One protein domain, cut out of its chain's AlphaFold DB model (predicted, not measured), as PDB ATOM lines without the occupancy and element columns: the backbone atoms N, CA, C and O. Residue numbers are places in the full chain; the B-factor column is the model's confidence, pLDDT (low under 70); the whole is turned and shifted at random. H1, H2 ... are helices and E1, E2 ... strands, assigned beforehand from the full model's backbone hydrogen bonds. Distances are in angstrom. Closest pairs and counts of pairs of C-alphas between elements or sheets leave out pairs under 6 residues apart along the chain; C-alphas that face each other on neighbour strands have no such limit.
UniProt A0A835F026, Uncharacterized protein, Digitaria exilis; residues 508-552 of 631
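What this domain is: This is residues 508 to 552 of the 631 residues of an uncharacterized protein of Digitaria exilis (UniProt A0A835F026). A hairpin of short strands, E1 and E2, with helix H1 at the end of E2, makes one side of this small domain; H3 makes the far side, and H2 lies between, reached by a long loop, residues 523 to 535. The 45 printed residues run E1, E2, H1, H2, H3, with an antiparallel sheet E1 - E2, class mixed. The whole is compact, radius of gyration of the C-alphas 10.0 A, spans 25 by 21 by 16 A.

How they stand to each other: E1, residues 508 to 510, and E2, residues 514 to 517, form an antiparallel hairpin; N 508 and O 516, 3.1 A apart, are within hydrogen-bond range. H1, residues 518 to 522, follows E2. H2, residues 536 to 540, and H3, residues 545 to 552, are close but not clearly touching; their closest C-alphas, Val 537 and Thr 545, are 6.6 A apart. Every O i to N i+4 pair is within range in H1 and H2, 3 of 4 in H3.

Where its parts are: E1 begins at C-alpha 508 (-38.238, -23.640, 41.153). H3, 11.2 A long, ends at C-alpha 552 (-45.394, -5.091, 37.970).

The domain as a whole: The printed part has no cut; the link H1 to H2 is long. Residues 541 to 552 are under pLDDT 70.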
ATOM      1  N   ALA A 508     -36.998 -22.929  41.403       62.56
ATOM      2  CA  ALA A 508     -38.238 -23.640  41.153       62.56
ATOM      3  C   ALA A 508     -38.221 -24.208  39.727       62.56
ATOM      4  O   ALA A 508     -38.510 -23.501  38.757       62.56
ATOM      5  N   VAL A 509     -37.863 -25.490  39.608       62.44
ATOM      6  CA  VAL A 509     -38.023 -26.271  38.375       62.44
ATOM      7  C   VAL A 509     -39.438 -26.839  38.355       62.44
ATOM      8  O   VAL A 509     -39.755 -27.780  39.079       62.44
ATOM      9  N   LEU A 510     -40.304 -26.261  37.527       70.69
ATOM     10  CA  LEU A 510     -41.665 -26.771  37.336       70.69
ATOM     11  C   LEU A 510     -41.634 -28.031  36.456       70.69
ATOM     12  O   LEU A 510     -40.703 -28.197  35.667       70.69
ATOM     13  N   LEU A 511     -42.662 -28.892  36.523       73.81
ATOM     14  CA  LEU A 511     -42.695 -30.218  35.860       73.81
ATOM     15  C   LEU A 511     -42.412 -30.193  34.341       73.81
ATOM     16  O   LEU A 511     -42.056 -31.208  33.749       73.81
ATOM     17  N   CYS A 512     -42.552 -29.035  33.698       82.88
ATOM     18  CA  CYS A 512     -42.213 -28.787  32.298       82.88
ATOM     19  C   CYS A 512     -40.726 -28.448  32.034       82.88
ATOM     20  O   CYS A 512     -40.407 -28.009  30.932       82.88
ATOM     21  N   GLY A 513     -39.838 -28.548  33.029       81.62
ATOM     22  CA  GLY A 513     -38.420 -28.182  32.912       81.62
ATOM     23  C   GLY A 513     -38.163 -26.675  32.783       81.62
ATOM     24  O   GLY A 513     -37.147 -26.271  32.226       81.62
ATOM     25  N   HIS A 514     -39.088 -25.828  33.248       86.25
ATOM     26  CA  HIS A 514     -38.907 -24.372  33.220       86.25
ATOM     27  C   HIS A 514     -38.488 -23.832  34.579       86.25
ATOM     28  O   HIS A 514     -39.029 -24.240  35.605       86.25
ATOM     29  N   VAL A 515     -37.536 -22.900  34.535       85.56
ATOM     30  CA  VAL A 515     -36.665 -22.575  35.659       85.56
ATOM     31  C   VAL A 515     -36.732 -21.083  36.000       85.56
ATOM     32  O   VAL A 515     -36.685 -20.220  35.116       85.56
ATOM     33  N   TYR A 516     -36.877 -20.786  37.294       85.38
ATOM     34  CA  TYR A 516     -37.133 -19.445  37.819       85.38
ATOM     35  C   TYR A 516     -36.573 -19.276  39.241       85.38
ATOM     36  O   TYR A 516     -36.463 -20.252  39.985       85.38
ATOM     37  N   HIS A 517     -36.293 -18.032  39.650       87.94
ATOM     38  CA  HIS A 517     -36.161 -17.690  41.073       87.94
ATOM     39  C   HIS A 517     -37.529 -17.826  41.759       87.94
ATOM     40  O   HIS A 517     -38.524 -17.368  41.189       87.94
ATOM     41  N   ALA A 518     -37.577 -18.358  42.985       83.06
ATOM     42  CA  ALA A 518     -38.799 -18.408  43.796       83.06
ATOM     43  C   ALA A 518     -39.496 -17.037  43.891       83.06
ATOM     44  O   ALA A 518     -40.646 -16.930  43.477       83.06
ATOM     45  N   ASP A 519     -38.777 -15.971  44.271       82.25
ATOM     46  CA  ASP A 519     -39.297 -14.590  44.331       82.25
ATOM     47  C   ASP A 519     -40.017 -14.148  43.044       82.25
ATOM     48  O   ASP A 519     -40.998 -13.404  43.078       82.25
ATOM     49  N   CYS A 520     -39.519 -14.589  41.884       85.00
ATOM     50  CA  CYS A 520     -40.098 -14.231  40.595       85.00
ATOM     51  C   CYS A 520     -41.413 -14.978  40.344       85.00
ATOM     52  O   CYS A 520     -42.351 -14.351  39.849       85.00
ATOM     53  N   LEU A 521     -41.515 -16.264  40.701       83.94
ATOM     54  CA  LEU A 521     -42.780 -17.006  40.630       83.94
ATOM     55  C   LEU A 521     -43.782 -16.512  41.672       83.94
ATOM     56  O   LEU A 521     -44.903 -16.180  41.301       83.94
ATOM     57  N   ASP A 522     -43.376 -16.371  42.932       83.50
ATOM     58  CA  ASP A 522     -44.239 -15.933  44.039       83.50
ATOM     59  C   ASP A 522     -44.803 -14.513  43.838       83.50
ATOM     60  O   ASP A 522     -45.817 -14.147  44.430       83.50
ATOM     61  N   SER A 523     -44.183 -13.707  42.966       79.00
ATOM     62  CA  SER A 523     -44.704 -12.394  42.558       79.00
ATOM     63  C   SER A 523     -45.858 -12.439  41.540       79.00
ATOM     64  O   SER A 523     -46.519 -11.416  41.333       79.00
ATOM     65  N   ILE A 524     -46.099 -13.587  40.893       75.44
ATOM     66  CA  ILE A 524     -47.104 -13.761  39.825       75.44
ATOM     67  C   ILE A 524     -48.071 -14.932  40.045       75.44
ATOM     68  O   ILE A 524     -49.135 -14.950  39.426       75.44
ATOM     69  N   THR A 525     -47.723 -15.904  40.887       77.62
ATOM     70  CA  THR A 525     -48.616 -16.987  41.314       77.62
ATOM     71  C   THR A 525     -49.617 -16.436  42.327       77.62
ATOM     72  O   THR A 525     -49.308 -15.513  43.086       77.62
ATOM     73  N   THR A 526     -50.855 -16.940  42.338       69.19
ATOM     74  CA  THR A 526     -51.798 -16.516  43.379       69.19
ATOM     75  C   THR A 526     -51.541 -17.304  44.661       69.19
ATOM     76  O   THR A 526     -50.962 -18.389  44.638       69.19
ATOM     77  N   GLU A 527     -51.991 -16.791  45.807       63.78
ATOM     78  CA  GLU A 527     -51.805 -17.485  47.090       63.78
ATOM     79  C   GLU A 527     -52.479 -18.873  47.142       63.78
ATOM     80  O   GLU A 527     -52.073 -19.711  47.943       63.78
ATOM     81  N   ALA A 528     -53.440 -19.150  46.252       60.81
ATOM     82  CA  ALA A 528     -54.038 -20.475  46.096       60.81
ATOM     83  C   ALA A 528     -53.112 -21.487  45.387       60.81
ATOM     84  O   ALA A 528     -53.211 -22.684  45.650       60.81
ATOM     85  N   ASP A 529     -52.198 -21.023  44.528       70.12
ATOM     86  CA  ASP A 529     -51.415 -21.867  43.611       70.12
ATOM     87  C   ASP A 529     -50.031 -22.255  44.172       70.12
ATOM     88  O   ASP A 529     -49.242 -22.910  43.496       70.12
ATOM     89  N   LYS A 530     -49.719 -21.865  45.416       71.69
ATOM     90  CA  LYS A 530     -48.389 -21.990  46.051       71.69
ATOM     91  C   LYS A 530     -47.815 -23.415  46.147       71.69
ATOM     92  O   LYS A 530     -46.638 -23.561  46.455       71.69
ATOM     93  N   TYR A 531     -48.627 -24.450  45.928       65.44
ATOM     94  CA  TYR A 531     -48.220 -25.858  46.046       65.44
ATOM     95  C   TYR A 531     -47.886 -26.534  44.705       65.44
ATOM     96  O   TYR A 531     -47.094 -27.470  44.694       65.44
ATOM     97  N   ASP A 532     -48.458 -26.059  43.594       72.88
ATOM     98  CA  ASP A 532     -48.120 -26.480  42.224       72.88
ATOM     99  C   ASP A 532     -48.331 -25.284  41.273       72.88
ATOM    100  O   ASP A 532     -49.350 -25.194  40.580       72.88
ATOM    101  N   PRO A 533     -47.432 -24.281  41.312       76.75
ATOM    102  CA  PRO A 533     -47.622 -23.037  40.582       76.75
ATOM    103  C   PRO A 533     -47.542 -23.273  39.064       76.75
ATOM    104  O   PRO A 533     -46.491 -23.674  38.551       76.75
ATOM    105  N   PRO A 534     -48.615 -22.998  38.298       79.31
ATOM    106  CA  PRO A 534     -48.684 -23.389  36.899       79.31
ATOM    107  C   PRO A 534     -47.730 -22.547  36.043       79.31
ATOM    108  O   PRO A 534     -47.638 -21.326  36.172       79.31
ATOM    109  N   CYS A 535     -46.988 -23.211  35.153       86.19
ATOM    110  CA  CYS A 535     -45.813 -22.601  34.536       86.19
ATOM    111  C   CYS A 535     -46.145 -21.377  33.653       86.19
ATOM    112  O   CYS A 535     -46.806 -21.539  32.621       86.19
ATOM    113  N   PRO A 536     -45.605 -20.175  33.960       81.31
ATOM    114  CA  PRO A 536     -45.914 -18.940  33.236       81.31
ATOM    115  C   PRO A 536     -45.666 -19.034  31.729       81.31
ATOM    116  O   PRO A 536     -46.500 -18.591  30.939       81.31
ATOM    117  N   VAL A 537     -44.544 -19.650  31.339       81.00
ATOM    118  CA  VAL A 537     -44.154 -19.864  29.939       81.00
ATOM    119  C   VAL A 537     -45.066 -20.869  29.231       81.00
ATOM    120  O   VAL A 537     -45.389 -20.664  28.065       81.00
ATOM    121  N   CYS A 538     -45.516 -21.926  29.911       83.12
ATOM    122  CA  CYS A 538     -46.412 -22.921  29.312       83.12
ATOM    123  C   CYS A 538     -47.860 -22.421  29.210       83.12
ATOM    124  O   CYS A 538     -48.531 -22.724  28.230       83.12
ATOM    125  N   MET A 539     -48.330 -21.635  30.186       80.12
ATOM    126  CA  MET A 539     -49.672 -21.040  30.175       80.12
ATOM    127  C   MET A 539     -49.810 -19.905  29.155       80.12
ATOM    128  O   MET A 539     -50.781 -19.858  28.404       80.12
ATOM    129  N   HIS A 540     -48.865 -18.960  29.156       72.38
ATOM    130  CA  HIS A 540     -49.003 -17.690  28.431       72.38
ATOM    131  C   HIS A 540     -48.122 -17.610  27.174       72.38
ATOM    132  O   HIS A 540     -48.252 -16.666  26.389       72.38
ATOM    133  N   GLY A 541     -47.214 -18.570  26.982       69.69
ATOM    134  CA  GLY A 541     -46.156 -18.522  25.979       69.69
ATOM    135  C   GLY A 541     -45.003 -17.587  26.367       69.69
ATOM    136  O   GLY A 541     -45.172 -16.593  27.078       69.69
ATOM    137  N   GLU A 542     -43.816 -17.854  25.818       64.38
ATOM    138  CA  GLU A 542     -42.587 -17.061  26.038       64.38
ATOM    139  C   GLU A 542     -42.747 -15.567  25.689       64.38
ATOM    140  O   GLU A 542     -42.043 -14.709  26.210       64.38
ATOM    141  N   LYS A 543     -43.731 -15.230  24.847       62.41
ATOM    142  CA  LYS A 543     -44.039 -13.863  24.386       62.41
ATOM    143  C   LYS A 543     -44.784 -13.005  25.426       62.41
ATOM    144  O   LYS A 543     -45.052 -11.830  25.160       62.41
ATOM    145  N   CYS A 544     -45.151 -13.578  26.575       55.00
ATOM    146  CA  CYS A 544     -46.010 -12.937  27.575       55.00
ATOM    147  C   CYS A 544     -45.361 -12.745  28.954       55.00
ATOM    148  O   CYS A 544     -45.806 -11.860  29.681       55.00
ATOM    149  N   THR A 545     -44.295 -13.474  29.308       58.38
ATOM    150  CA  THR A 545     -43.613 -13.315  30.612       58.38
ATOM    151  C   THR A 545     -43.089 -11.892  30.820       58.38
ATOM    152  O   THR A 545     -43.388 -11.260  31.833       58.38
ATOM    153  N   VAL A 546     -42.436 -11.325  29.801       58.06
ATOM    154  CA  VAL A 546     -41.951  -9.930  29.789       58.06
ATOM    155  C   VAL A 546     -43.090  -8.917  30.009       58.06
ATOM    156  O   VAL A 546     -42.898  -7.885  30.652       58.06
ATOM    157  N   LYS A 547     -44.309  -9.213  29.530       58.88
ATOM    158  CA  LYS A 547     -45.485  -8.336  29.690       58.88
ATOM    159  C   LYS A 547     -46.090  -8.387  31.094       58.88
ATOM    160  O   LYS A 547     -46.726  -7.417  31.498       58.88
ATOM    161  N   LEU A 548     -45.901  -9.484  31.831       58.06
ATOM    162  CA  LEU A 548     -46.286  -9.569  33.242       58.06
ATOM    163  C   LEU A 548     -45.348  -8.702  34.094       58.06
ATOM    164  O   LEU A 548     -45.824  -7.857  34.851       58.06
ATOM    165  N   PHE A 549     -44.029  -8.818  33.890       51.06
ATOM    166  CA  PHE A 549     -43.047  -8.021  34.630       51.06
ATOM    167  C   PHE A 549     -43.173  -6.514  34.346       51.06
ATOM    168  O   PHE A 549     -43.299  -5.722  35.280       51.06
ATOM    169  N   GLY A 550     -43.305  -6.112  33.075       51.50
ATOM    170  CA  GLY A 550     -43.532  -4.707  32.700       51.50
ATOM    171  C   GLY A 550     -44.836  -4.093  33.245       51.50
ATOM    172  O   GLY A 550     -45.005  -2.875  33.218       51.50
ATOM    173  N   LYS A 551     -45.762  -4.908  33.772       43.66
ATOM    174  CA  LYS A 551     -46.959  -4.441  34.493       43.66
ATOM    175  C   LYS A 551     -46.721  -4.321  36.006       43.66
ATOM    176  O   LYS A 551     -47.332  -3.462  36.645       43.66
ATOM    177  N   LEU A 552     -45.808  -5.121  36.563       47.28
ATOM    178  CA  LEU A 552     -45.394  -5.091  37.970       47.28
ATOM    179  C   LEU A 552     -44.508  -3.873  38.298       47.28
ATOM    180  O   LEU A 552     -44.696  -3.253  39.344       47.28
TER     181      LEU A 552